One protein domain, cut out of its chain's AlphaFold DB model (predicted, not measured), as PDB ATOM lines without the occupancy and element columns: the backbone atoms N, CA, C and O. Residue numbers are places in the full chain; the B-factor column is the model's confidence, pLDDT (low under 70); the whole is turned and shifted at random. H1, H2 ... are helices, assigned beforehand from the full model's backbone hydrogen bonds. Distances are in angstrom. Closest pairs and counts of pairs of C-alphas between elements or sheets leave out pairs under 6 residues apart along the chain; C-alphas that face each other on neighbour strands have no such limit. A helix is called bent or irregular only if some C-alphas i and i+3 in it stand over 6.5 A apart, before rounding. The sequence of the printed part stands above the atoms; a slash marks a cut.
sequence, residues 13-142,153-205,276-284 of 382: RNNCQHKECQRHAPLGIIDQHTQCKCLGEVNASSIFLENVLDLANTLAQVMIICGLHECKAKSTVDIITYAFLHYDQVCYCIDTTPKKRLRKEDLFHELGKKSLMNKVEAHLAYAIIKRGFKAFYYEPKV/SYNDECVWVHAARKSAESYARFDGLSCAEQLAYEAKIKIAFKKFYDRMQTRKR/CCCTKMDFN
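Overview. This is residues 13 to 142, 153 to 205 and 276 to 284 of the 382 residues of the protein "LP03867p" of Drosophila melanogaster (UniProt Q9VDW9). Four helices, H2, H5, H6 and H7, make an up-and-down bundle, each running against the one before it in the chain. H3 folds back from the end of H2, H4 packs on H3 and H5 at one side, and little H1 packs on the first part of H2. The printed part has 192 residues with seven named helices, H1 to H7 in chain order, and no named strand; the class is all helix. It is compact, with a radius of gyration of the C-alphas of 17.7 A and spans of 58 by 40 by 27 A.

Arrangement. The hub is H2, residues 38 to 65, which touches four other helices. With residues 41 to 48 alone it touches H1, residues 19 to 24; the closest C-alphas, of His 24 and Ala 44, are 7.0 A apart. With residues 52 to 64 alone it touches H3, residues 70 to 94, in a helical hairpin, at a steep tilt of 38 degrees, only just past shallow; the closest C-alphas are those of Ala 60 and Ala 73, 4.9 A. H7, residues 179 to 204, touches H2 at a shallow tilt of 16 degrees, opposite ways, closest at the C-alphas of Val 62 and Ile 189, 6.0 A. H5, residues 119 to 136, touches H2 with residues 125 to 132 alone, closest at the C-alphas of Met 63 and Ala 125, 6.5 A. H6, residues 156 to 175, touches H5 at a shallow tilt of 9 degrees, opposite ways, closest at the C-alphas of Arg 131 and Ala 163, 5.1 A. H6 and H7 form a helical hairpin, with the C-alphas of Ala 168 and Glu 186 closest, 4.9 A. H4, residues 104 to 115, touches H3 in a helical hairpin, closest at the C-alphas of Lys 72 and Ser 115, 4.9 A. H4 also touches H5, closest at the C-alphas of Leu 111 and Ala 122, 6.1 A. H5 and H7 are apart. Helix packing is mostly crossed, with 2 of 8 pairs at a shallow tilt. Every O i to N i+4 pair is within hydrogen-bond range in H4, H5, H6 and H7; the counts are 1 of 2 in H1, 22 of 24 in H2 and 18 of 21 in H3.

Along the chain. H2 is 40.9 A long from C-alpha 38 at (185.444, 211.066, 255.384), and irregular: C-alphas 39 and 42 are 7.1 A apart. H7 is 36.7 A long and ends at C-alpha 204, (187.811, 222.516, 243.376). H3 is 36.6 A, H6 29.2 A and H5 25.4 A.

Size, cuts and confidence. The C-alphas farthest apart, of Asn 15 and Cys 276, are 59.6 A apart. Residues 143 to 152 and 206 to 275 are not printed, with C-alpha gaps of 8.5 A and 41.4 A. The link from H1 to H2 is long. Mean pLDDT of the printed part is 79.0; among the residues under 70 are 13 to 45 and 276 to 284.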
ATOM      1  N   ARG A  13     178.441 220.989 257.006       38.28
ATOM      2  CA  ARG A  13     178.662 222.278 257.667       38.28
ATOM      3  C   ARG A  13     178.299 222.274 259.157       38.28
ATOM      4  O   ARG A  13     178.942 222.990 259.909       38.28
ATOM      5  N   ASN A  14     177.326 221.459 259.578       38.66
ATOM      6  CA  ASN A  14     176.822 221.509 260.956       38.66
ATOM      7  C   ASN A  14     177.110 220.240 261.767       38.66
ATOM      8  O   ASN A  14     177.211 220.333 262.983       38.66
ATOM      9  N   ASN A  15     177.280 219.077 261.126       40.64
ATOM     10  CA  ASN A  15     177.412 217.811 261.862       40.64
ATOM     11  C   ASN A  15     178.762 217.106 261.689       40.64
ATOM     12  O   ASN A  15     179.021 216.132 262.394       40.64
ATOM     13  N   CYS A  16     179.646 217.566 260.794       45.54
ATOM     14  CA  CYS A  16     180.967 216.954 260.666       45.54
ATOM     15  C   CYS A  16     181.830 217.315 261.884       45.54
ATOM     16  O   CYS A  16     182.211 218.473 262.037       45.54
ATOM     17  N   GLN A  17     182.152 216.331 262.730       47.28
ATOM     18  CA  GLN A  17     183.096 216.510 263.844       47.28
ATOM     19  C   GLN A  17     184.569 216.524 263.390       47.28
ATOM     20  O   GLN A  17     185.457 216.778 264.202       47.28
ATOM     21  N   HIS A  18     184.857 216.278 262.106       50.28
ATOM     22  CA  HIS A  18     186.228 216.306 261.595       50.28
ATOM     23  C   HIS A  18     186.701 217.753 261.404       50.28
ATOM     24  O   HIS A  18     186.241 218.464 260.505       50.28
ATOM     25  N   LYS A  19     187.646 218.170 262.257       54.42
ATOM     26  CA  LYS A  19     188.241 219.518 262.274       54.42
ATOM     27  C   LYS A  19     188.858 219.924 260.928       54.42
ATOM     28  O   LYS A  19     188.745 221.080 260.529       54.42
ATOM     29  N   GLU A  20     189.444 218.964 260.215       50.63
ATOM     30  CA  GLU A  20     190.064 219.162 258.897       50.63
ATOM     31  C   GLU A  20     189.023 219.600 257.852       50.63
ATOM     32  O   GLU A  20     189.236 220.536 257.078       50.63
ATOM     33  N   CYS A  21     187.834 218.987 257.888       47.20
ATOM     34  CA  CYS A  21     186.791 219.248 256.906       47.20
ATOM     35  C   CYS A  21     186.196 220.652 257.013       47.20
ATOM     36  O   CYS A  21     185.923 221.291 255.999       47.20
ATOM     37  N   GLN A  22     186.015 221.151 258.238       54.67
ATOM     38  CA  GLN A  22     185.464 222.486 258.470       54.67
ATOM     39  C   GLN A  22     186.404 223.599 257.979       54.67
ATOM     40  O   GLN A  22     185.933 224.658 257.569       54.67
ATOM     41  N   ARG A  23     187.721 223.351 257.970       53.70
ATOM     42  CA  ARG A  23     188.751 224.339 257.608       53.70
ATOM     43  C   ARG A  23     189.088 224.386 256.133       53.70
ATOM     44  O   ARG A  23     189.293 225.466 255.591       53.70
ATOM     45  N   HIS A  24     189.104 223.236 255.468       54.56
ATOM     46  CA  HIS A  24     189.328 223.181 254.022       54.56
ATOM     47  C   HIS A  24     188.039 223.407 253.216       54.56
ATOM     48  O   HIS A  24     188.098 223.661 252.011       54.56
ATOM     49  N   ALA A  25     186.867 223.386 253.866       52.37
ATOM     50  CA  ALA A  25     185.593 223.778 253.260       52.37
ATOM     51  C   ALA A  25     185.635 225.172 252.587       52.37
ATOM     52  O   ALA A  25     185.244 225.257 251.420       52.37
ATOM     53  N   PRO A  26     186.134 226.258 253.222       53.42
ATOM     54  CA  PRO A  26     186.276 227.564 252.563       53.42
ATOM     55  C   PRO A  26     187.327 227.570 251.447       53.42
ATOM     56  O   PRO A  26     187.144 228.231 250.423       53.42
ATOM     57  N   LEU A  27     188.372 226.740 251.549       52.21
ATOM     58  CA  LEU A  27     189.286 226.503 250.429       52.21
ATOM     59  C   LEU A  27     188.604 225.755 249.268       52.21
ATOM     60  O   LEU A  27     189.215 225.575 248.219       52.21
ATOM     61  N   GLY A  28     187.319 225.396 249.389       48.31
ATOM     62  CA  GLY A  28     186.516 224.721 248.368       48.31
ATOM     63  C   GLY A  28     187.010 223.313 248.066       48.31
ATOM     64  O   GLY A  28     186.793 222.795 246.977       48.31
ATOM     65  N   ILE A  29     187.730 222.728 249.014       48.08
ATOM     66  CA  ILE A  29     188.327 221.403 248.898       48.08
ATOM     67  C   ILE A  29     187.285 220.320 249.216       48.08
ATOM     68  O   ILE A  29     187.382 219.191 248.737       48.08
ATOM     69  N   ILE A  30     186.264 220.677 249.997       43.39
ATOM     70  CA  ILE A  30     185.156 219.803 250.369       43.39
ATOM     71  C   ILE A  30     183.873 220.496 249.937       43.39
ATOM     72  O   ILE A  30     183.606 221.636 250.319       43.39
ATOM     73  N   ASP A  31     183.105 219.811 249.099       43.48
ATOM     74  CA  ASP A  31     181.813 220.290 248.637       43.48
ATOM     75  C   ASP A  31     180.830 220.362 249.821       43.48
ATOM     76  O   ASP A  31     180.720 219.448 250.638       43.48
ATOM     77  N   GLN A  32     180.138 221.496 249.934       43.02
ATOM     78  CA  GLN A  32     179.243 221.802 251.049       43.02
ATOM     79  C   GLN A  32     177.973 220.938 251.035       43.02
ATOM     80  O   GLN A  32     177.307 220.815 252.068       43.02
ATOM     81  N   HIS A  33     177.629 220.354 249.882       45.23
ATOM     82  CA  HIS A  33     176.365 219.647 249.676       45.23
ATOM     83  C   HIS A  33     176.485 218.123 249.668       45.23
ATOM     84  O   HIS A  33     175.477 217.442 249.865       45.23
ATOM     85  N   THR A  34     177.686 217.570 249.505       43.75
ATOM     86  CA  THR A  34     177.895 216.122 249.540       43.75
ATOM     87  C   THR A  34     178.250 215.662 250.955       43.75
ATOM     88  O   THR A  34     179.170 216.153 251.606       43.75
ATOM     89  N   GLN A  35     177.454 214.717 251.461       42.88
ATOM     90  CA  GLN A  35     177.660 214.014 252.728       42.88
ATOM     91  C   GLN A  35     179.142 213.611 252.857       42.88
ATOM     92  O   GLN A  35     179.662 212.938 251.965       42.88
ATOM     93  N   CYS A  36     179.828 214.028 253.934       41.14
ATOM     94  CA  CYS A  36     181.241 213.699 254.170       41.14
ATOM     95  C   CYS A  36     181.415 212.177 254.198       41.14
ATOM     96  O   CYS A  36     181.250 211.535 255.233       41.14
ATOM     97  N   LYS A  37     181.784 211.578 253.065       42.14
ATOM     98  CA  LYS A  37     182.513 210.315 253.061       42.14
ATOM     99  C   LYS A  37     183.915 210.677 253.507       42.14
ATOM    100  O   LYS A  37     184.768 210.967 252.681       42.14
ATOM    101  N   CYS A  38     184.155 210.682 254.810       40.38
ATOM    102  CA  CYS A  38     185.444 211.066 255.384       40.38
ATOM    103  C   CYS A  38     186.575 210.044 255.062       40.38
ATOM    104  O   CYS A  38     187.708 210.191 255.483       40.38
ATOM    105  N   LEU A  39     186.311 209.075 254.170       39.23
ATOM    106  CA  LEU A  39     187.323 208.387 253.350       39.23
ATOM    107  C   LEU A  39     187.988 209.306 252.295       39.23
ATOM    108  O   LEU A  39     188.966 208.914 251.667       39.23
ATOM    109  N   GLY A  40     187.461 210.517 252.090       42.92
ATOM    110  CA  GLY A  40     187.994 211.560 251.214       42.92
ATOM    111  C   GLY A  40     188.947 212.549 251.893       42.92
ATOM    112  O   GLY A  40     189.405 213.467 251.218       42.92
ATOM    113  N   GLU A  41     189.276 212.380 253.182       44.43
ATOM    114  CA  GLU A  41     190.285 213.207 253.878       44.43
ATOM    115  C   GLU A  41     191.618 213.231 253.118       44.43
ATOM    116  O   GLU A  41     192.224 214.287 252.945       44.43
ATOM    117  N   VAL A  42     192.004 212.089 252.535       46.41
ATOM    118  CA  VAL A  42     193.202 211.971 251.690       46.41
ATOM    119  C   VAL A  42     193.135 212.915 250.485       46.41
ATOM    120  O   VAL A  42     194.143 213.506 250.106       46.41
ATOM    121  N   ASN A  43     191.946 213.119 249.909       57.32
ATOM    122  CA  ASN A  43     191.778 214.025 248.777       57.32
ATOM    123  C   ASN A  43     191.849 215.479 249.235       57.32
ATOM    124  O   ASN A  43     192.486 216.286 248.562       57.32
ATOM    125  N   ALA A  44     191.253 215.807 250.384       60.03
ATOM    126  CA  ALA A  44     191.186 217.182 250.845       60.03
ATOM    127  C   ALA A  44     192.573 217.758 251.164       60.03
ATOM    128  O   ALA A  44     193.000 218.751 250.564       60.03
ATOM    129  N   SER A  45     193.325 217.069 252.022       67.76
ATOM    130  CA  SER A  45     194.687 217.476 252.370       67.76
ATOM    131  C   SER A  45     195.621 217.445 251.148       67.76
ATOM    132  O   SER A  45     196.520 218.279 251.040       67.76
ATOM    133  N   SER A  46     195.381 216.553 250.172       75.76
ATOM    134  CA  SER A  46     196.159 216.537 248.922       75.76
ATOM    135  C   SER A  46     195.905 217.765 248.040       75.76
ATOM    136  O   SER A  46     196.861 218.365 247.555       75.76
ATOM    137  N   ILE A  47     194.647 218.201 247.881       78.66
ATOM    138  CA  ILE A  47     194.306 219.394 247.089       78.66
ATOM    139  C   ILE A  47     194.865 220.652 247.761       78.66
ATOM    140  O   ILE A  47     195.366 221.541 247.069       78.66
ATOM    141  N   PHE A  48     194.809 220.726 249.095       84.38
ATOM    142  CA  PHE A  48     195.419 221.816 249.854       84.38
ATOM    143  C   PHE A  48     196.912 221.932 249.548       84.38
ATOM    144  O   PHE A  48     197.369 222.977 249.079       84.38
ATOM    145  N   LEU A  49     197.653 220.838 249.743       86.33
ATOM    146  CA  LEU A  49     199.090 220.797 249.504       86.33
ATOM    147  C   LEU A  49     199.431 221.121 248.042       86.33
ATOM    148  O   LEU A  49     200.353 221.892 247.782       86.33
ATOM    149  N   GLU A  50     198.668 220.596 247.081       85.92
ATOM    150  CA  GLU A  50     198.835 220.916 245.659       85.92
ATOM    151  C   GLU A  50     198.647 222.411 245.375       85.92
ATOM    152  O   GLU A  50     199.442 223.003 244.643       85.92
ATOM    153  N   ASN A  51     197.624 223.039 245.955       90.25
ATOM    154  CA  ASN A  51     197.376 224.468 245.782       90.25
ATOM    155  C   ASN A  51     198.470 225.321 246.432       90.25
ATOM    156  O   ASN A  51     198.878 226.321 245.843       90.25
ATOM    157  N   VAL A  52     198.979 224.923 247.602       92.44
ATOM    158  CA  VAL A  52     200.105 225.601 248.263       92.44
ATOM    159  C   VAL A  52     201.368 225.507 247.407       92.44
ATOM    160  O   VAL A  52     202.013 226.527 247.165       92.44
ATOM    161  N   LEU A  53     201.698 224.323 246.884       93.32
ATOM    162  CA  LEU A  53     202.859 224.128 246.009       93.32
ATOM    163  C   LEU A  53     202.730 224.914 244.696       93.32
ATOM    164  O   LEU A  53     203.691 225.534 244.235       93.32
ATOM    165  N   ASP A  54     201.546 224.920 244.082       94.05
ATOM    166  CA  ASP A  54     201.278 225.675 242.853       94.05
ATOM    167  C   ASP A  54     201.340 227.194 243.099       94.05
ATOM    168  O   ASP A  54     201.899 227.950 242.295       94.05
ATOM    169  N   LEU A  55     200.849 227.650 244.254       95.87
ATOM    170  CA  LEU A  55     200.972 229.041 244.673       95.87
ATOM    171  C   LEU A  55     202.432 229.417 244.916       95.87
ATOM    172  O   LEU A  55     202.867 230.452 244.421       95.87
ATOM    173  N   ALA A  56     203.203 228.591 245.624       97.18
ATOM    174  CA  ALA A  56     204.618 228.839 245.885       97.18
ATOM    175  C   ALA A  56     205.414 228.982 244.577       97.18
ATOM    176  O   ALA A  56     206.162 229.946 244.406       97.18
ATOM    177  N   ASN A  57     205.168 228.101 243.601       96.94
ATOM    178  CA  ASN A  57     205.747 228.213 242.261       96.94
ATOM    179  C   ASN A  57     205.277 229.470 241.513       96.94
ATOM    180  O   ASN A  57     206.070 230.132 240.842       96.94
ATOM    181  N   THR A  58     204.001 229.835 241.643       97.18
ATOM    182  CA  THR A  58     203.462 231.061 241.038       97.18
ATOM    183  C   THR A  58     204.094 232.309 241.662       97.18
ATOM    184  O   THR A  58     204.447 233.239 240.942       97.18
ATOM    185  N   LEU A  59     204.305 232.335 242.979       98.25
ATOM    186  CA  LEU A  59     204.980 233.435 243.666       98.25
ATOM    187  C   LEU A  59     206.451 233.529 243.257       98.25
ATOM    188  O   LEU A  59     206.913 234.629 242.969       98.25
ATOM    189  N   ALA A  60     207.155 232.403 243.120       97.60
ATOM    190  CA  ALA A  60     208.504 232.382 242.557       97.60
ATOM    191  C   ALA A  60     208.529 232.916 241.111       97.60
ATOM    192  O   ALA A  60     209.405 233.698 240.746       97.60
ATOM    193  N   GLN A  61     207.530 232.584 240.284       97.21
ATOM    194  CA  GLN A  61     207.392 233.168 238.947       97.21
ATOM    195  C   GLN A  61     207.173 234.689 239.003       97.21
ATOM    196  O   GLN A  61     207.755 235.422 238.204       97.21
ATOM    197  N   VAL A  62     206.361 235.178 239.942       97.92
ATOM    198  CA  VAL A  62     206.150 236.617 240.160       97.92
ATOM    199  C   VAL A  62     207.441 237.300 240.614       97.92
ATOM    200  O   VAL A  62     207.756 238.370 240.107       97.92
ATOM    201  N   MET A  63     208.234 236.668 241.481       98.06
ATOM    202  CA  MET A  63     209.558 237.162 241.876       98.06
ATOM    203  C   MET A  63     210.488 237.336 240.669       98.06
ATOM    204  O   MET A  63     211.116 238.383 240.538       98.06
ATOM    205  N   ILE A  64     210.517 236.364 239.751       96.95
ATOM    206  CA  ILE A  64     211.295 236.447 238.501       96.95
ATOM    207  C   ILE A  64     210.787 237.588 237.609       96.95
ATOM    208  O   ILE A  64     211.577 238.321 237.017       96.95
ATOM    209  N   ILE A  65     209.463 237.769 237.516       94.19
ATOM    210  CA  ILE A  65     208.865 238.896 236.783       94.19
ATOM    211  C   ILE A  65     209.301 240.234 237.395       94.19
ATOM    212  O   ILE A  65     209.555 241.168 236.641       94.19
ATOM    213  N   CYS A  66     209.420 240.314 238.722       95.31
ATOM    214  CA  CYS A  66     209.900 241.477 239.471       95.31
ATOM    215  C   CYS A  66     211.438 241.567 239.557       95.31
ATOM    216  O   CYS A  66     211.966 242.164 240.488       95.31
ATOM    217  N   GLY A  67     212.175 240.942 238.636       93.10
ATOM    218  CA  GLY A  67     213.626 241.115 238.519       93.10
ATOM    219  C   GLY A  67     214.479 240.340 239.530       93.10
ATOM    220  O   GLY A  67     215.702 240.463 239.489       93.10
ATOM    221  N   LEU A  68     213.892 239.513 240.402       95.37
ATOM    222  CA  LEU A  68     214.682 238.642 241.275       95.37
ATOM    223  C   LEU A  68     215.329 237.514 240.464       95.37
ATOM    224  O   LEU A  68     214.711 236.917 239.579       95.37
ATOM    225  N   HIS A  69     216.584 237.203 240.791       95.79
ATOM    226  CA  HIS A  69     217.348 236.175 240.089       95.79
ATOM    227  C   HIS A  69     216.658 234.805 240.171       95.79
ATOM    228  O   HIS A  69     216.249 234.369 241.248       95.79
ATOM    229  N   GLU A  70     216.596 234.086 239.048       95.57
ATOM    230  CA  GLU A  70     215.823 232.845 238.913       95.57
ATOM    231  C   GLU A  70     216.198 231.778 239.949       95.57
ATOM    232  O   GLU A  70     215.310 231.197 240.571       95.57
ATOM    233  N   CYS A  71     217.494 231.557 240.204       94.74
ATOM    234  CA  CYS A  71     217.931 230.592 241.219       94.74
ATOM    235  C   CYS A  71     217.476 230.976 242.635       94.74
ATOM    236  O   CYS A  71     217.082 230.100 243.400       94.74
ATOM    237  N   LYS A  72     217.487 232.276 242.968       95.54
ATOM    238  CA  LYS A  72     217.048 232.769 244.280       95.54
ATOM    239  C   LYS A  72     215.535 232.639 244.418       95.54
ATOM    240  O   LYS A  72     215.051 232.172 245.437       95.54
ATOM    241  N   ALA A  73     214.788 233.006 243.378       96.81
ATOM    242  CA  ALA A  73     213.336 232.884 243.363       96.81
ATOM    243  C   ALA A  73     212.889 231.417 243.474       96.81
ATOM    244  O   ALA A  73     212.013 231.103 244.275       96.81
ATOM    245  N   LYS A  74     213.517 230.498 242.730       95.23
ATOM    246  CA  LYS A  74     213.188 229.065 242.780       95.23
ATOM    247  C   LYS A  74     213.464 228.435 244.145       95.23
ATOM    248  O   LYS A  74     212.654 227.633 244.592       95.23
ATOM    249  N   SER A  75     214.538 228.819 244.837       95.02
ATOM    250  CA  SER A  75     214.807 228.298 246.185       95.02
ATOM    251  C   SER A  75     213.819 228.804 247.245       95.02
ATOM    252  O   SER A  75     213.688 228.177 248.292       95.02
ATOM    253  N   THR A  76     213.060 229.878 246.976       96.64
ATOM    254  CA  THR A  76     212.002 230.324 247.902       96.64
ATOM    255  C   THR A  76     210.801 229.387 247.967       96.64
ATOM    256  O   THR A  76     210.042 229.471 248.929       96.64
ATOM    257  N   VAL A  77     210.609 228.491 246.989       96.27
ATOM    258  CA  VAL A  77     209.431 227.607 246.924       96.27
ATOM    259  C   VAL A  77     209.291 226.774 248.199       96.27
ATOM    260  O   VAL A  77     208.197 226.714 248.762       96.27
ATOM    261  N   ASP A  78     210.389 226.218 248.712       93.20
ATOM    262  CA  ASP A  78     210.380 225.414 249.939       93.20
ATOM    263  C   ASP A  78     210.080 226.266 251.179       93.20
ATOM    264  O   ASP A  78     209.320 225.852 252.053       93.20
ATOM    265  N   ILE A  79     210.619 227.490 251.232       94.74
ATOM    266  CA  ILE A  79     210.384 228.447 252.326       94.74
ATOM    267  C   ILE A  79     208.906 228.848 252.365       94.74
ATOM    268  O   ILE A  79     208.284 228.843 253.426       94.74
ATOM    269  N   ILE A  80     208.333 229.177 251.205       95.24
ATOM    270  CA  ILE A  80     206.923 229.554 251.073       95.24
ATOM    271  C   ILE A  80     206.039 228.371 251.457       95.24
ATOM    272  O   ILE A  80     205.126 228.534 252.260       95.24
ATOM    273  N   THR A  81     206.325 227.182 250.928       93.90
ATOM    274  CA  THR A  81     205.558 225.970 251.238       93.90
ATOM    275  C   THR A  81     205.567 225.703 252.740       93.90
ATOM    276  O   THR A  81     204.504 225.573 253.344       93.90
ATOM    277  N   TYR A  82     206.745 225.727 253.368       91.73
ATOM    278  CA  TYR A  82     206.878 225.564 254.812       91.73
ATOM    279  C   TYR A  82     206.091 226.625 255.591       91.73
ATOM    280  O   TYR A  82     205.361 226.282 256.515       91.73
ATOM    281  N   ALA A  83     206.168 227.901 255.200       91.23
ATOM    282  CA  ALA A  83     205.451 228.976 255.881       91.23
ATOM    283  C   ALA A  83     203.921 228.801 255.830       91.23
ATOM    284  O   ALA A  83     203.236 229.079 256.813       91.23
ATOM    285  N   PHE A  84     203.382 228.325 254.704       91.23
ATOM    286  CA  PHE A  84     201.949 228.056 254.565       91.23
ATOM    287  C   PHE A  84     201.514 226.836 255.379       91.23
ATOM    288  O   PHE A  84     200.501 226.922 256.069       91.23
ATOM    289  N   LEU A  85     202.285 225.745 255.345       88.60
ATOM    290  CA  LEU A  85     202.000 224.536 256.126       88.60
ATOM    291  C   LEU A  85     202.102 224.796 257.633       88.60
ATOM    292  O   LEU A  85     201.230 224.389 258.393       88.60
ATOM    293  N   HIS A  86     203.126 225.531 258.064       86.22
ATOM    294  CA  HIS A  86     203.296 225.909 259.462       86.22
ATOM    295  C   HIS A  86     202.154 226.813 259.941       86.22
ATOM    296  O   HIS A  86     201.653 226.638 261.047       86.22
ATOM    297  N   TYR A  87     201.701 227.765 259.118       86.86
ATOM    298  CA  TYR A  87     200.534 228.578 259.463       86.86
ATOM    299  C   TYR A  87     199.270 227.733 259.648       86.86
ATOM    300  O   TYR A  87     198.528 227.952 260.607       86.86
ATOM    301  N   ASP A  88     199.033 226.771 258.757       83.50
ATOM    302  CA  ASP A  88     197.878 225.878 258.845       83.50
ATOM    303  C   ASP A  88     197.939 225.004 260.111       83.50
ATOM    304  O   ASP A  88     196.977 224.943 260.882       83.50
ATOM    305  N   GLN A  89     199.122 224.462 260.417       81.41
ATOM    306  CA  GLN A  89     199.391 223.718 261.648       81.41
ATOM    307  C   GLN A  89     199.183 224.569 262.912       81.41
ATOM    308  O   GLN A  89     198.551 224.117 263.864       81.41
ATOM    309  N   VAL A  90     199.669 225.815 262.937       80.46
ATOM    310  CA  VAL A  90     199.466 226.734 264.073       80.46
ATOM    311  C   VAL A  90     197.990 227.033 264.263       80.46
ATOM    312  O   VAL A  90     197.491 226.966 265.387       80.46
ATOM    313  N   CYS A  91     197.273 227.324 263.174       79.41
ATOM    314  CA  CYS A  91     195.832 227.472 263.251       79.41
ATOM    315  C   CYS A  91     195.237 226.202 263.877       79.41
ATOM    316  O   CYS A  91     194.388 226.322 264.752       79.41
ATOM    317  N   TYR A  92     195.654 225.000 263.449       69.50
ATOM    318  CA  TYR A  92     195.109 223.714 263.922       69.50
ATOM    319  C   TYR A  92     195.323 223.498 265.424       69.50
ATOM    320  O   TYR A  92     194.402 223.076 266.114       69.50
ATOM    321  N   CYS A  93     196.497 223.848 265.950       75.59
ATOM    322  CA  CYS A  93     196.808 223.674 267.368       75.59
ATOM    323  C   CYS A  93     196.095 224.677 268.289       75.59
ATOM    324  O   CYS A  93     195.768 224.321 269.417       75.59
ATOM    325  N   ILE A  94     195.877 225.921 267.844       74.75
ATOM    326  CA  ILE A  94     195.329 227.000 268.694       74.75
ATOM    327  C   ILE A  94     193.800 227.139 268.521       74.75
ATOM    328  O   ILE A  94     193.159 227.872 269.267       74.75
ATOM    329  N   ASP A  95     193.196 226.468 267.529       70.03
ATOM    330  CA  ASP A  95     191.765 226.568 267.178       70.03
ATOM    331  C   ASP A  95     191.266 228.017 266.938       70.03
ATOM    332  O   ASP A  95     190.068 228.291 266.914       70.03
ATOM    333  N   THR A  96     192.179 228.965 266.697       74.48
ATOM    334  CA  THR A  96     191.876 230.379 266.426       74.48
ATOM    335  C   THR A  96     192.759 230.918 265.304       74.48
ATOM    336  O   THR A  96     193.837 230.388 265.027       74.48
ATOM    337  N   THR A  97     192.312 231.984 264.628       73.26
ATOM    338  CA  THR A  97     193.142 232.655 263.619       73.26
ATOM    339  C   THR A  97     194.165 233.562 264.316       73.26
ATOM    340  O   THR A  97     193.780 234.518 264.995       73.26
ATOM    341  N   PRO A  98     195.479 233.312 264.177       73.88
ATOM    342  CA  PRO A  98     196.472 234.099 264.894       73.88
ATOM    343  C   PRO A  98     196.521 235.531 264.342       73.88
ATOM    344  O   PRO A  98     196.474 235.752 263.126       73.88
ATOM    345  N   LYS A  99     196.673 236.520 265.239       72.84
ATOM    346  CA  LYS A  99     196.763 237.951 264.878       72.84
ATOM    347  C   LYS A  99     197.924 238.221 263.911       72.84
ATOM    348  O   LYS A  99     197.760 238.905 262.901       72.84
ATOM    349  N   LYS A 100     199.101 237.652 264.197       70.94
ATOM    350  CA  LYS A 100     200.291 237.713 263.334       70.94
ATOM    351  C   LYS A 100     200.380 236.423 262.514       70.94
ATOM    352  O   LYS A 100     200.917 235.427 262.979       70.94
ATOM    353  N   ARG A 101     199.837 236.448 261.292       71.55
ATOM    354  CA  ARG A 101     199.778 235.259 260.418       71.55
ATOM    355  C   ARG A 101     201.137 234.840 259.838       71.55
ATOM    356  O   ARG A 101     201.341 233.670 259.558       71.55
ATOM    357  N   LEU A 102     202.052 235.792 259.645       79.87
ATOM    358  CA  LEU A 102     203.338 235.571 258.980       79.87
ATOM    359  C   LEU A 102     204.429 236.374 259.703       79.87
ATOM    360  O   LEU A 102     204.424 237.607 259.627       79.87
ATOM    361  N   ARG A 103     205.327 235.689 260.421       83.18
ATOM    362  CA  ARG A 103     206.461 236.315 261.120       83.18
ATOM    363  C   ARG A 103     207.464 236.833 260.092       83.18
ATOM    364  O   ARG A 103     207.833 236.119 259.160       83.18
ATOM    365  N   LYS A 104     207.813 238.116 260.191       88.72
ATOM    366  CA  LYS A 104     208.629 238.799 259.176       88.72
ATOM    367  C   LYS A 104     210.100 238.422 259.338       88.72
ATOM    368  O   LYS A 104     210.788 238.214 258.345       88.72
ATOM    369  N   GLU A 105     210.530 238.312 260.585       88.43
ATOM    370  CA  GLU A 105     211.884 238.026 261.041       88.43
ATOM    371  C   GLU A 105     212.311 236.627 260.579       88.43
ATOM    372  O   GLU A 105     213.313 236.494 259.878       88.43
ATOM    373  N   ASP A 106     211.475 235.615 260.839       89.04
ATOM    374  CA  ASP A 106     211.717 234.228 260.422       89.04
ATOM    375  C   ASP A 106     211.851 234.108 258.897       89.04
ATOM    376  O   ASP A 106     212.770 233.471 258.386       89.04
ATOM    377  N   LEU A 107     210.969 234.774 258.141       92.72
ATOM    378  CA  LEU A 107     211.056 234.765 256.681       92.72
ATOM    379  C   LEU A 107     212.306 235.471 256.167       92.72
ATOM    380  O   LEU A 107     212.898 235.007 255.199       92.72
ATOM    381  N   PHE A 108     212.718 236.580 256.778       93.93
ATOM    382  CA  PHE A 108     213.954 237.260 256.392       93.93
ATOM    383  C   PHE A 108     215.180 236.395 256.655       93.93
ATOM    384  O   PHE A 108     216.056 236.318 255.793       93.93
ATOM    385  N   HIS A 109     215.209 235.708 257.796       93.09
ATOM    386  CA  HIS A 109     216.272 234.768 258.115       93.09
ATOM    387  C   HIS A 109     216.338 233.631 257.085       93.09
ATOM    388  O   HIS A 109     217.395 233.380 256.504       93.09
ATOM    389  N   GLU A 110     215.205 232.993 256.781       93.97
ATOM    390  CA  GLU A 110     215.147 231.889 255.816       93.97
ATOM    391  C   GLU A 110     215.489 232.338 254.386       93.97
ATOM    392  O   GLU A 110     216.255 231.662 253.696       93.97
ATOM    393  N   LEU A 111     214.992 233.498 253.938       95.53
ATOM    394  CA  LEU A 111     215.298 234.051 252.611       95.53
ATOM    395  C   LEU A 111     216.783 234.422 252.473       95.53
ATOM    396  O   LEU A 111     217.384 234.186 251.421       95.53
ATOM    397  N   GLY A 112     217.393 234.966 253.527       93.01
ATOM    398  CA  GLY A 112     218.824 235.263 253.551       93.01
ATOM    399  C   GLY A 112     219.678 233.994 253.540       93.01
ATOM    400  O   GLY A 112     220.614 233.885 252.752       93.01
ATOM    401  N   LYS A 113     219.322 233.000 254.362       93.52
ATOM    402  CA  LYS A 113     220.108 231.772 254.547       93.52
ATOM    403  C   LYS A 113     219.969 230.780 253.391       93.52
ATOM    404  O   LYS A 113     220.976 230.293 252.888       93.52
ATOM    405  N   LYS A 114     218.740 230.458 252.971       92.77
ATOM    406  CA  LYS A 114     218.475 229.435 251.939       92.77
ATOM    407  C   LYS A 114     218.481 230.001 250.526       92.77
ATOM    408  O   LYS A 114     218.967 229.346 249.608       92.77
ATOM    409  N   SER A 115     217.950 231.208 250.341       93.49
ATOM    410  CA  SER A 115     217.862 231.830 249.016       93.49
ATOM    411  C   SER A 115     218.998 232.798 248.705       93.49
ATOM    412  O   SER A 115     219.054 233.287 247.575       93.49
ATOM    413  N   LEU A 116     219.912 233.049 249.652       94.15
ATOM    414  CA  LEU A 116     221.034 233.987 249.498       94.15
ATOM    415  C   LEU A 116     220.561 235.356 248.981       94.15
ATOM    416  O   LEU A 116     221.201 235.990 248.135       94.15
ATOM    417  N   MET A 117     219.379 235.782 249.440       95.53
ATOM    418  CA  MET A 117     218.822 237.085 249.104       95.53
ATOM    419  C   MET A 117     219.464 238.159 249.973       95.53
ATOM    420  O   MET A 117     219.614 237.990 251.184       95.53
ATOM    421  N   ASN A 118     219.818 239.287 249.361       94.66
ATOM    422  CA  ASN A 118     220.241 240.454 250.122       94.66
ATOM    423  C   ASN A 118     219.042 241.060 250.882       94.66
ATOM    424  O   ASN A 118     217.883 240.723 250.625       94.66
ATOM    425  N   LYS A 119     219.307 241.991 251.808       93.04
ATOM    426  CA  LYS A 119     218.254 242.622 252.624       93.04
ATOM    427  C   LYS A 119     217.140 243.226 251.760       93.04
ATOM    428  O   LYS A 119     215.972 243.093 252.106       93.04
ATOM    429  N   VAL A 120     217.477 243.859 250.637       92.96
ATOM    430  CA  VAL A 120     216.510 244.559 249.775       92.96
ATOM    431  C   VAL A 120     215.651 243.568 248.968       92.96
ATOM    432  O   VAL A 120     214.427 243.682 248.948       92.96
ATOM    433  N   GLU A 121     216.266 242.547 248.369       95.25
ATOM    434  CA  GLU A 121     215.608 241.434 247.672       95.25
ATOM    435  C   GLU A 121     214.672 240.677 248.620       95.25
ATOM    436  O   GLU A 121     213.537 240.380 248.253       95.25
ATOM    437  N   ALA A 122     215.108 240.426 249.860       96.08
ATOM    438  CA  ALA A 122     214.296 239.771 250.879       96.08
ATOM    439  C   ALA A 122     213.052 240.602 251.245       96.08
ATOM    440  O   ALA A 122     211.968 240.042 251.417       96.08
ATOM    441  N   HIS A 123     213.160 241.938 251.292       95.10
ATOM    442  CA  HIS A 123     212.003 242.818 251.499       95.10
ATOM    443  C   HIS A 123     210.999 242.721 250.345       95.10
ATOM    444  O   HIS A 123     209.792 242.615 250.592       95.10
ATOM    445  N   LEU A 124     211.478 242.724 249.097       96.62
ATOM    446  CA  LEU A 124     210.621 242.565 247.922       96.62
ATOM    447  C   LEU A 124     209.956 241.181 247.896       96.62
ATOM    448  O   LEU A 124     208.740 241.085 247.721       96.62
ATOM    449  N   ALA A 125     210.728 240.117 248.130       97.48
ATOM    450  CA  ALA A 125     210.230 238.748 248.186       97.48
ATOM    451  C   ALA A 125     209.162 238.590 249.279       97.48
ATOM    452  O   ALA A 125     208.067 238.101 249.002       97.48
ATOM    453  N   TYR A 126     209.413 239.089 250.494       96.20
ATOM    454  CA  TYR A 126     208.432 239.095 251.581       96.20
ATOM    455  C   TYR A 126     207.162 239.867 251.216       96.20
ATOM    456  O   TYR A 126     206.060 239.399 251.504       96.20
ATOM    457  N   ALA A 127     207.280 241.029 250.565       95.91
ATOM    458  CA  ALA A 127     206.116 241.792 250.122       95.91
ATOM    459  C   ALA A 127     205.250 240.972 249.153       95.91
ATOM    460  O   ALA A 127     204.034 240.915 249.341       95.91
ATOM    461  N   ILE A 128     205.862 240.279 248.186       97.73
ATOM    462  CA  ILE A 128     205.174 239.382 247.241       97.73
ATOM    463  C   ILE A 128     204.518 238.205 247.982       97.73
ATOM    464  O   ILE A 128     203.316 237.975 247.823       97.73
ATOM    465  N   ILE A 129     205.261 237.508 248.853       96.71
ATOM    466  CA  ILE A 129     204.760 236.370 249.645       96.71
ATOM    467  C   ILE A 129     203.568 236.797 250.499       96.71
ATOM    468  O   ILE A 129     202.527 236.144 250.483       96.71
ATOM    469  N   LYS A 130     203.665 237.934 251.195       94.80
ATOM    470  CA  LYS A 130     202.595 238.478 252.038       94.80
ATOM    471  C   LYS A 130     201.319 238.760 251.244       94.80
ATOM    472  O   LYS A 130     200.225 238.570 251.777       94.80
ATOM    473  N   ARG A 131     201.423 239.233 249.996       94.29
ATOM    474  CA  ARG A 131     200.250 239.458 249.132       94.29
ATOM    475  C   ARG A 131     199.630 238.144 248.670       94.29
ATOM    476  O   ARG A 131     198.414 238.019 248.768       94.29
ATOM    477  N   GLY A 132     200.446 237.170 248.267       94.33
ATOM    478  CA  GLY A 132     199.977 235.822 247.934       94.33
ATOM    479  C   GLY A 132     199.292 235.132 249.111       94.33
ATOM    480  O   GLY A 132     198.192 234.613 248.970       94.33
ATOM    481  N   PHE A 133     199.892 235.213 250.298       92.38
ATOM    482  CA  PHE A 133     199.352 234.660 251.536       92.38
ATOM    483  C   PHE A 133     197.995 235.269 251.896       92.38
ATOM    484  O   PHE A 133     197.045 234.550 252.197       92.38
ATOM    485  N   LYS A 134     197.874 236.603 251.831       89.56
ATOM    486  CA  LYS A 134     196.595 237.282 252.083       89.56
ATOM    487  C   LYS A 134     195.517 236.893 251.076       89.56
ATOM    488  O   LYS A 134     194.368 236.807 251.479       89.56
ATOM    489  N   ALA A 135     195.879 236.699 249.809       90.65
ATOM    490  CA  ALA A 135     194.933 236.297 248.774       90.65
ATOM    491  C   ALA A 135     194.491 234.837 248.911       90.65
ATOM    492  O   ALA A 135     193.332 234.528 248.665       90.65
ATOM    493  N   PHE A 136     195.393 233.955 249.340       90.50
ATOM    494  CA  PHE A 136     195.099 232.538 249.523       90.50
ATOM    495  C   PHE A 136     194.169 232.260 250.707       90.50
ATOM    496  O   PHE A 136     193.233 231.483 250.576       90.50
ATOM    497  N   TYR A 137     194.397 232.930 251.840       86.21
ATOM    498  CA  TYR A 137     193.564 232.818 253.046       86.21
ATOM    499  C   TYR A 137     192.493 233.915 253.132       86.21
ATOM    500  O   TYR A 137     192.108 234.328 254.233       86.21
ATOM    501  N   TYR A 138     192.083 234.469 251.990       83.10
ATOM    502  CA  TYR A 138     190.943 235.372 251.943       83.10
ATOM    503  C   TYR A 138     189.656 234.553 251.921       83.10
ATOM    504  O   TYR A 138     189.520 233.638 251.114       83.10
ATOM    505  N   GLU A 139     188.715 234.903 252.790       70.39
ATOM    506  CA  GLU A 139     187.387 234.303 252.816       70.39
ATOM    507  C   GLU A 139     186.371 235.333 252.309       70.39
ATOM    508  O   GLU A 139     186.202 236.384 252.944       70.39
ATOM    509  N   PRO A 140     185.700 235.076 251.174       66.63
ATOM    510  CA  PRO A 140     184.641 235.948 250.701       66.63
ATOM    511  C   PRO A 140     183.456 235.845 251.667       66.63
ATOM    512  O   PRO A 140     182.986 234.752 251.995       66.63
ATOM    513  N   LYS A 141     182.957 236.990 252.142       61.68
ATOM    514  CA  LYS A 141     181.713 237.013 252.920       61.68
ATOM    515  C   LYS A 141     180.547 236.662 251.994       61.68
ATOM    516  O   LYS A 141     180.500 237.140 250.865       61.68
ATOM    517  N   VAL A 142     179.640 235.810 252.480       58.49
ATOM    518  CA  VAL A 142     178.475 235.309 251.721       58.49
ATOM    519  C   VAL A 142     177.609 236.464 251.231       58.49
ATOM    520  O   VAL A 142     177.199 236.482 250.073       58.49
ATOM    521  N   SER A 153     183.015 243.419 250.807       56.52
ATOM    522  CA  SER A 153     183.501 242.065 250.533       56.52
ATOM    523  C   SER A 153     183.700 241.860 249.031       56.52
ATOM    524  O   SER A 153     183.029 242.463 248.192       56.52
ATOM    525  N   TYR A 154     184.685 241.033 248.687       64.10
ATOM    526  CA  TYR A 154     185.144 240.860 247.316       64.10
ATOM    527  C   TYR A 154     185.034 239.406 246.884       64.10
ATOM    528  O   TYR A 154     185.158 238.490 247.692       64.10
ATOM    529  N   ASN A 155     184.871 239.197 245.581       71.76
ATOM    530  CA  ASN A 155     185.064 237.888 244.975       71.76
ATOM    531  C   ASN A 155     186.548 237.473 245.063       71.76
ATOM    532  O   ASN A 155     187.439 238.320 244.946       71.76
ATOM    533  N   ASP A 156     186.819 236.176 245.195       76.75
ATOM    534  CA  ASP A 156     188.166 235.600 245.267       76.75
ATOM    535  C   ASP A 156     189.071 236.085 244.123       76.75
ATOM    536  O   ASP A 156     190.243 236.398 244.336       76.75
ATOM    537  N   GLU A 157     188.532 236.201 242.901       80.61
ATOM    538  CA  GLU A 157     189.270 236.707 241.731       80.61
ATOM    539  C   GLU A 157     189.835 238.116 241.962       80.61
ATOM    540  O   GLU A 157     190.983 238.402 241.605       80.61
ATOM    541  N   CYS A 158     189.052 238.995 242.590       77.79
ATOM    542  CA  CYS A 158     189.428 240.385 242.837       77.79
ATOM    543  C   CYS A 158     190.624 240.477 243.786       77.79
ATOM    544  O   CYS A 158     191.487 241.342 243.620       77.79
ATOM    545  N   VAL A 159     190.731 239.553 244.741       85.34
ATOM    546  CA  VAL A 159     191.834 239.543 245.708       85.34
ATOM    547  C   VAL A 159     193.159 239.178 245.040       85.34
ATOM    548  O   VAL A 159     194.195 239.763 245.366       85.34
ATOM    549  N   TRP A 160     193.135 238.312 244.025       88.54
ATOM    550  CA  TRP A 160     194.309 238.004 243.202       88.54
ATOM    551  C   TRP A 160     194.720 239.168 242.294       88.54
ATOM    552  O   TRP A 160     195.913 239.438 242.130       88.54
ATOM    553  N   VAL A 161     193.754 239.912 241.748       86.93
ATOM    554  CA  VAL A 161     194.022 241.149 240.990       86.93
ATOM    555  C   VAL A 161     194.639 242.216 241.902       86.93
ATOM    556  O   VAL A 161     195.621 242.860 241.524       86.93
ATOM    557  N   HIS A 162     194.123 242.363 243.123       86.16
ATOM    558  CA  HIS A 162     194.684 243.259 244.131       86.16
ATOM    559  C   HIS A 162     196.106 242.844 244.538       86.16
ATOM    560  O   HIS A 162     197.009 243.682 244.594       86.16
ATOM    561  N   ALA A 163     196.340 241.548 244.769       91.81
ATOM    562  CA  ALA A 163     197.669 241.016 245.055       91.81
ATOM    563  C   ALA A 163     198.659 241.327 243.921       91.81
ATOM    564  O   ALA A 163     199.794 241.724 244.201       91.81
ATOM    565  N   ALA A 164     198.222 241.230 242.660       90.93
ATOM    566  CA  ALA A 164     199.031 241.594 241.500       90.93
ATOM    567  C   ALA A 164     199.444 243.070 241.513       90.93
ATOM    568  O   ALA A 164     200.631 243.382 241.402       90.93
ATOM    569  N   ARG A 165     198.469 243.968 241.705       89.49
ATOM    570  CA  ARG A 165     198.688 245.418 241.761       89.49
ATOM    571  C   ARG A 165     199.667 245.794 242.868       89.49
ATOM    572  O   ARG A 165     200.673 246.446 242.606       89.49
ATOM    573  N   LYS A 166     199.429 245.332 244.100       93.50
ATOM    574  CA  LYS A 166     200.312 245.657 245.233       93.50
ATOM    575  C   LYS A 166     201.717 245.078 245.067       93.50
ATOM    576  O   LYS A 166     202.665 245.698 245.533       93.50
ATOM    577  N   SER A 167     201.858 243.924 244.411       95.09
ATOM    578  CA  SER A 167     203.175 243.353 244.099       95.09
ATOM    579  C   SER A 167     203.927 244.207 243.076       95.09
ATOM    580  O   SER A 167     205.108 244.481 243.267       95.09
ATOM    581  N   ALA A 168     203.237 244.697 242.041       92.44
ATOM    582  CA  ALA A 168     203.814 245.620 241.065       92.44
ATOM    583  C   ALA A 168     204.195 246.970 241.687       92.44
ATOM    584  O   ALA A 168     205.267 247.482 241.398       92.44
ATOM    585  N   GLU A 169     203.370 247.520 242.583       92.34
ATOM    586  CA  GLU A 169     203.699 248.737 243.341       92.34
ATOM    587  C   GLU A 169     204.935 248.550 244.230       92.34
ATOM    588  O   GLU A 169     205.786 249.432 244.301       92.34
ATOM    589  N   SER A 170     205.054 247.407 244.918       94.36
ATOM    590  CA  SER A 170     206.248 247.096 245.714       94.36
ATOM    591  C   SER A 170     207.496 246.987 244.841       94.36
ATOM    592  O   SER A 170     208.541 247.507 245.223       94.36
ATOM    593  N   TYR A 171     207.381 246.377 243.661       94.94
ATOM    594  CA  TYR A 171     208.491 246.297 242.718       94.94
ATOM    595  C   TYR A 171     208.849 247.662 242.111       94.94
ATOM    596  O   TYR A 171     210.024 247.998 242.015       94.94
ATOM    597  N   ALA A 172     207.859 248.499 241.794       92.54
ATOM    598  CA  ALA A 172     208.101 249.845 241.285       92.54
ATOM    599  C   ALA A 172     208.891 250.712 242.276       92.54
ATOM    600  O   ALA A 172     209.769 251.458 241.859       92.54
ATOM    601  N   ARG A 173     208.639 250.564 243.584       91.06
ATOM    602  CA  ARG A 173     209.434 251.228 244.633       91.06
ATOM    603  C   ARG A 173     210.834 250.640 244.786       91.06
ATOM    604  O   ARG A 173     211.750 251.371 245.125       91.06
ATOM    605  N   PHE A 174     210.979 249.335 244.572       91.46
ATOM    606  CA  PHE A 174     212.263 248.642 244.660       91.46
ATOM    607  C   PHE A 174     213.218 249.054 243.531       91.46
ATOM    608  O   PHE A 174     214.385 249.310 243.797       91.46
ATOM    609  N   ASP A 175     212.719 249.134 242.294       92.07
ATOM    610  CA  ASP A 175     213.539 249.360 241.090       92.07
ATOM    611  C   ASP A 175     213.453 250.806 240.559       92.07
ATOM    612  O   ASP A 175     214.093 251.156 239.574       92.07
ATOM    613  N   GLY A 176     212.636 251.663 241.185       89.83
ATOM    614  CA  GLY A 176     212.443 253.054 240.758       89.83
ATOM    615  C   GLY A 176     211.709 253.188 239.419       89.83
ATOM    616  O   GLY A 176     212.058 254.035 238.598       89.83
ATOM    617  N   LEU A 177     210.703 252.343 239.176       85.29
ATOM    618  CA  LEU A 177     209.994 252.295 237.894       85.29
ATOM    619  C   LEU A 177     209.057 253.485 237.689       85.29
ATOM    620  O   LEU A 177     208.389 253.956 238.610       85.29
ATOM    621  N   SER A 178     208.912 253.896 236.427       84.84
ATOM    622  CA  SER A 178     207.868 254.844 236.037       84.84
ATOM    623  C   SER A 178     206.465 254.230 236.163       84.84
ATOM    624  O   SER A 178     206.285 253.012 236.092       84.84
ATOM    625  N   CYS A 179     205.431 255.073 236.261       82.24
ATOM    626  CA  CYS A 179     204.033 254.621 236.331       82.24
ATOM    627  C   CYS A 179     203.645 253.720 235.139       82.24
ATOM    628  O   CYS A 179     202.997 252.685 235.303       82.24
ATOM    629  N   ALA A 180     204.119 254.054 233.932       79.72
ATOM    630  CA  ALA A 180     203.887 253.231 232.750       79.72
ATOM    631  C   ALA A 180     204.552 251.849 232.869       79.72
ATOM    632  O   ALA A 180     203.967 250.848 232.474       79.72
ATOM    633  N   GLU A 181     205.757 251.754 233.424       82.14
ATOM    634  CA  GLU A 181     206.429 250.465 233.615       82.14
ATOM    635  C   GLU A 181     205.773 249.637 234.717       82.14
ATOM    636  O   GLU A 181     205.567 248.437 234.528       82.14
ATOM    637  N   GLN A 182     205.359 250.270 235.819       86.37
ATOM    638  CA  GLN A 182     204.600 249.615 236.882       86.37
ATOM    639  C   GLN A 182     203.350 248.922 236.322       86.37
ATOM    640  O   GLN A 182     203.138 247.738 236.585       86.37
ATOM    641  N   LEU A 183     202.563 249.623 235.500       83.38
ATOM    642  CA  LEU A 183     201.372 249.065 234.852       83.38
ATOM    643  C   LEU A 183     201.713 247.874 233.926       83.38
ATOM    644  O   LEU A 183     200.931 246.926 233.814       83.38
ATOM    645  N   ALA A 184     202.902 247.868 233.308       81.24
ATOM    646  CA  ALA A 184     203.401 246.742 232.507       81.24
ATOM    647  C   ALA A 184     203.577 245.482 233.353       81.24
ATOM    648  O   ALA A 184     203.167 244.384 232.963       81.24
ATOM    649  N   TYR A 185     204.249 245.642 234.492       85.53
ATOM    650  CA  TYR A 185     204.542 244.551 235.407       85.53
ATOM    651  C   TYR A 185     203.276 244.073 236.100       85.53
ATOM    652  O   TYR A 185     203.045 242.867 236.153       85.53
ATOM    653  N   GLU A 186     202.405 244.990 236.514       87.15
ATOM    654  CA  GLU A 186     201.088 244.670 237.057       87.15
ATOM    655  C   GLU A 186     200.322 243.721 236.134       87.15
ATOM    656  O   GLU A 186     199.843 242.677 236.576       87.15
ATOM    657  N   ALA A 187     200.255 244.021 234.838       82.69
ATOM    658  CA  ALA A 187     199.534 243.178 233.897       82.69
ATOM    659  C   ALA A 187     200.179 241.789 233.698       82.69
ATOM    660  O   ALA A 187     199.465 240.785 233.618       82.69
ATOM    661  N   LYS A 188     201.517 241.686 233.698       85.43
ATOM    662  CA  LYS A 188     202.212 240.382 233.678       85.43
ATOM    663  C   LYS A 188     201.914 239.557 234.931       85.43
ATOM    664  O   LYS A 188     201.649 238.360 234.825       85.43
ATOM    665  N   ILE A 189     201.929 240.190 236.103       91.14
ATOM    666  CA  ILE A 189     201.648 239.534 237.386       91.14
ATOM    667  C   ILE A 189     200.178 239.091 237.442       91.14
ATOM    668  O   ILE A 189     199.895 237.969 237.861       91.14
ATOM    669  N   LYS A 190     199.244 239.905 236.927       88.34
ATOM    670  CA  LYS A 190     197.825 239.529 236.786       88.34
ATOM    671  C   LYS A 190     197.654 238.249 235.968       88.34
ATOM    672  O   LYS A 190     196.886 237.381 236.369       88.34
ATOM    673  N   ILE A 191     198.383 238.091 234.860       85.33
ATOM    674  CA  ILE A 191     198.353 236.848 234.067       85.33
ATOM    675  C   ILE A 191     198.837 235.649 234.891       85.33
ATOM    676  O   ILE A 191     198.224 234.583 234.817       85.33
ATOM    677  N   ALA A 192     199.920 235.801 235.657       88.80
ATOM    678  CA  ALA A 192     200.453 234.723 236.490       88.80
ATOM    679  C   ALA A 192     199.425 234.273 237.543       88.80
ATOM    680  O   ALA A 192     199.087 233.088 237.601       88.80
ATOM    681  N   PHE A 193     198.844 235.219 238.286       91.52
ATOM    682  CA  PHE A 193     197.820 234.902 239.281       91.52
ATOM    683  C   PHE A 193     196.517 234.386 238.673       91.52
ATOM    684  O   PHE A 193     195.916 233.484 239.243       91.52
ATOM    685  N   LYS A 194     196.100 234.862 237.493       86.19
ATOM    686  CA  LYS A 194     194.917 234.316 236.809       86.19
ATOM    687  C   LYS A 194     195.101 232.852 236.440       86.19
ATOM    688  O   LYS A 194     194.212 232.046 236.680       86.19
ATOM    689  N   LYS A 195     196.268 232.493 235.896       85.46
ATOM    690  CA  LYS A 195     196.579 231.096 235.572       85.46
ATOM    691  C   LYS A 195     196.566 230.216 236.822       85.46
ATOM    692  O   LYS A 195     196.101 229.085 236.740       85.46
ATOM    693  N   PHE A 196     197.098 230.710 237.940       90.16
ATOM    694  CA  PHE A 196     197.023 230.015 239.224       90.16
ATOM    695  C   PHE A 196     195.575 229.850 239.691       90.16
ATOM    696  O   PHE A 196     195.154 228.733 239.973       90.16
ATOM    697  N   TYR A 197     194.801 230.935 239.693       87.75
ATOM    698  CA  TYR A 197     193.398 230.918 240.085       87.75
ATOM    699  C   TYR A 197     192.596 229.908 239.258       87.75
ATOM    700  O   TYR A 197     191.871 229.099 239.822       87.75
ATOM    701  N   ASP A 198     192.789 229.880 237.937       84.82
ATOM    702  CA  ASP A 198     192.115 228.922 237.059       84.82
ATOM    703  C   ASP A 198     192.458 227.475 237.417       84.82
ATOM    704  O   ASP A 198     191.557 226.643 237.517       84.82
ATOM    705  N   ARG A 199     193.736 227.174 237.689       84.96
ATOM    706  CA  ARG A 199     194.151 225.838 238.149       84.96
ATOM    707  C   ARG A 199     193.515 225.489 239.492       84.96
ATOM    708  O   ARG A 199     192.935 224.413 239.624       84.96
ATOM    709  N   MET A 200     193.552 226.406 240.454       84.83
ATOM    710  CA  MET A 200     192.922 226.232 241.763       84.83
ATOM    711  C   MET A 200     191.421 225.934 241.620       84.83
ATOM    712  O   MET A 200     190.929 224.973 242.205       84.83
ATOM    713  N   GLN A 201     190.699 226.685 240.781       81.42
ATOM    714  CA  GLN A 201     189.273 226.458 240.530       81.42
ATOM    715  C   GLN A 201     188.998 225.125 239.827       81.42
ATOM    716  O   GLN A 201     188.028 224.450 240.165       81.42
ATOM    717  N   THR A 202     189.844 224.700 238.881       74.83
ATOM    718  CA  THR A 202     189.679 223.382 238.245       74.83
ATOM    719  C   THR A 202     189.834 222.229 239.234       74.83
ATOM    720  O   THR A 202     189.099 221.255 239.117       74.83
ATOM    721  N   ARG A 203     190.709 222.353 240.245       74.02
ATOM    722  CA  ARG A 203     190.859 221.334 241.299       74.02
ATOM    723  C   ARG A 203     189.641 221.272 242.225       74.02
ATOM    724  O   ARG A 203     189.247 220.171 242.600       74.02
ATOM    725  N   LYS A 204     189.031 222.425 242.544       70.84
ATOM    726  CA  LYS A 204     187.811 222.516 243.376       70.84
ATOM    727  C   LYS A 204     186.594 221.835 242.733       70.84
ATOM    728  O   LYS A 204     185.737 221.315 243.439       70.84
ATOM    729  N   ARG A 205     186.483 221.842 241.399       65.77
ATOM    730  CA  ARG A 205     185.340 221.243 240.686       65.77
ATOM    731  C   ARG A 205     185.441 219.721 240.704       65.77
ATOM    732  O   ARG A 205     186.231 219.177 239.941       65.77
ATOM    733  N   CYS A 276     210.471 249.801 222.661       60.85
ATOM    734  CA  CYS A 276     209.177 250.246 223.175       60.85
ATOM    735  C   CYS A 276     208.494 249.156 224.014       60.85
ATOM    736  O   CYS A 276     208.271 248.037 223.549       60.85
ATOM    737  N   CYS A 277     208.068 249.523 225.220       53.23
ATOM    738  CA  CYS A 277     207.283 248.658 226.095       53.23
ATOM    739  C   CYS A 277     205.792 248.631 225.723       53.23
ATOM    740  O   CYS A 277     205.099 247.727 226.153       53.23
ATOM    741  N   CYS A 278     205.271 249.544 224.891       50.96
ATOM    742  CA  CYS A 278     203.821 249.684 224.670       50.96
ATOM    743  C   CYS A 278     203.108 248.455 224.091       50.96
ATOM    744  O   CYS A 278     201.964 248.210 224.446       50.96
ATOM    745  N   THR A 279     203.744 247.659 223.227       51.82
ATOM    746  CA  THR A 279     203.166 246.365 222.801       51.82
ATOM    747  C   THR A 279     203.187 245.338 223.928       51.82
ATOM    748  O   THR A 279     202.299 244.501 223.993       51.82
ATOM    749  N   LYS A 280     204.160 245.432 224.844       50.36
ATOM    750  CA  LYS A 280     204.156 244.694 226.114       50.36
ATOM    751  C   LYS A 280     203.197 245.307 227.145       50.36
ATOM    752  O   LYS A 280     203.049 244.700 228.186       50.36
ATOM    753  N   MET A 281     202.592 246.475 226.897       45.68
ATOM    754  CA  MET A 281     201.582 247.109 227.763       45.68
ATOM    755  C   MET A 281     200.156 246.781 227.334       45.68
ATOM    756  O   MET A 281     199.235 246.892 228.136       45.68
ATOM    757  N   ASP A 282     199.952 246.428 226.063       46.36
ATOM    758  CA  ASP A 282     198.626 246.182 225.497       46.36
ATOM    759  C   ASP A 282     198.149 244.770 225.851       46.36
ATOM    760  O   ASP A 282     197.958 243.899 225.004       46.36
ATOM    761  N   PHE A 283     197.981 244.520 227.146       51.33
ATOM    762  CA  PHE A 283     197.312 243.327 227.641       51.33
ATOM    763  C   PHE A 283     195.809 243.553 227.608       51.33
ATOM    764  O   PHE A 283     195.127 243.506 228.630       51.33
ATOM    765  N   ASN A 284     195.297 243.757 226.396       47.92
ATOM    766  CA  ASN A 284     193.886 243.715 226.027       47.92
ATOM    767  C   ASN A 284     193.335 242.281 226.177       47.92
ATOM    768  O   ASN A 284     192.694 241.712 225.297       47.92
TER     769      ASN A 284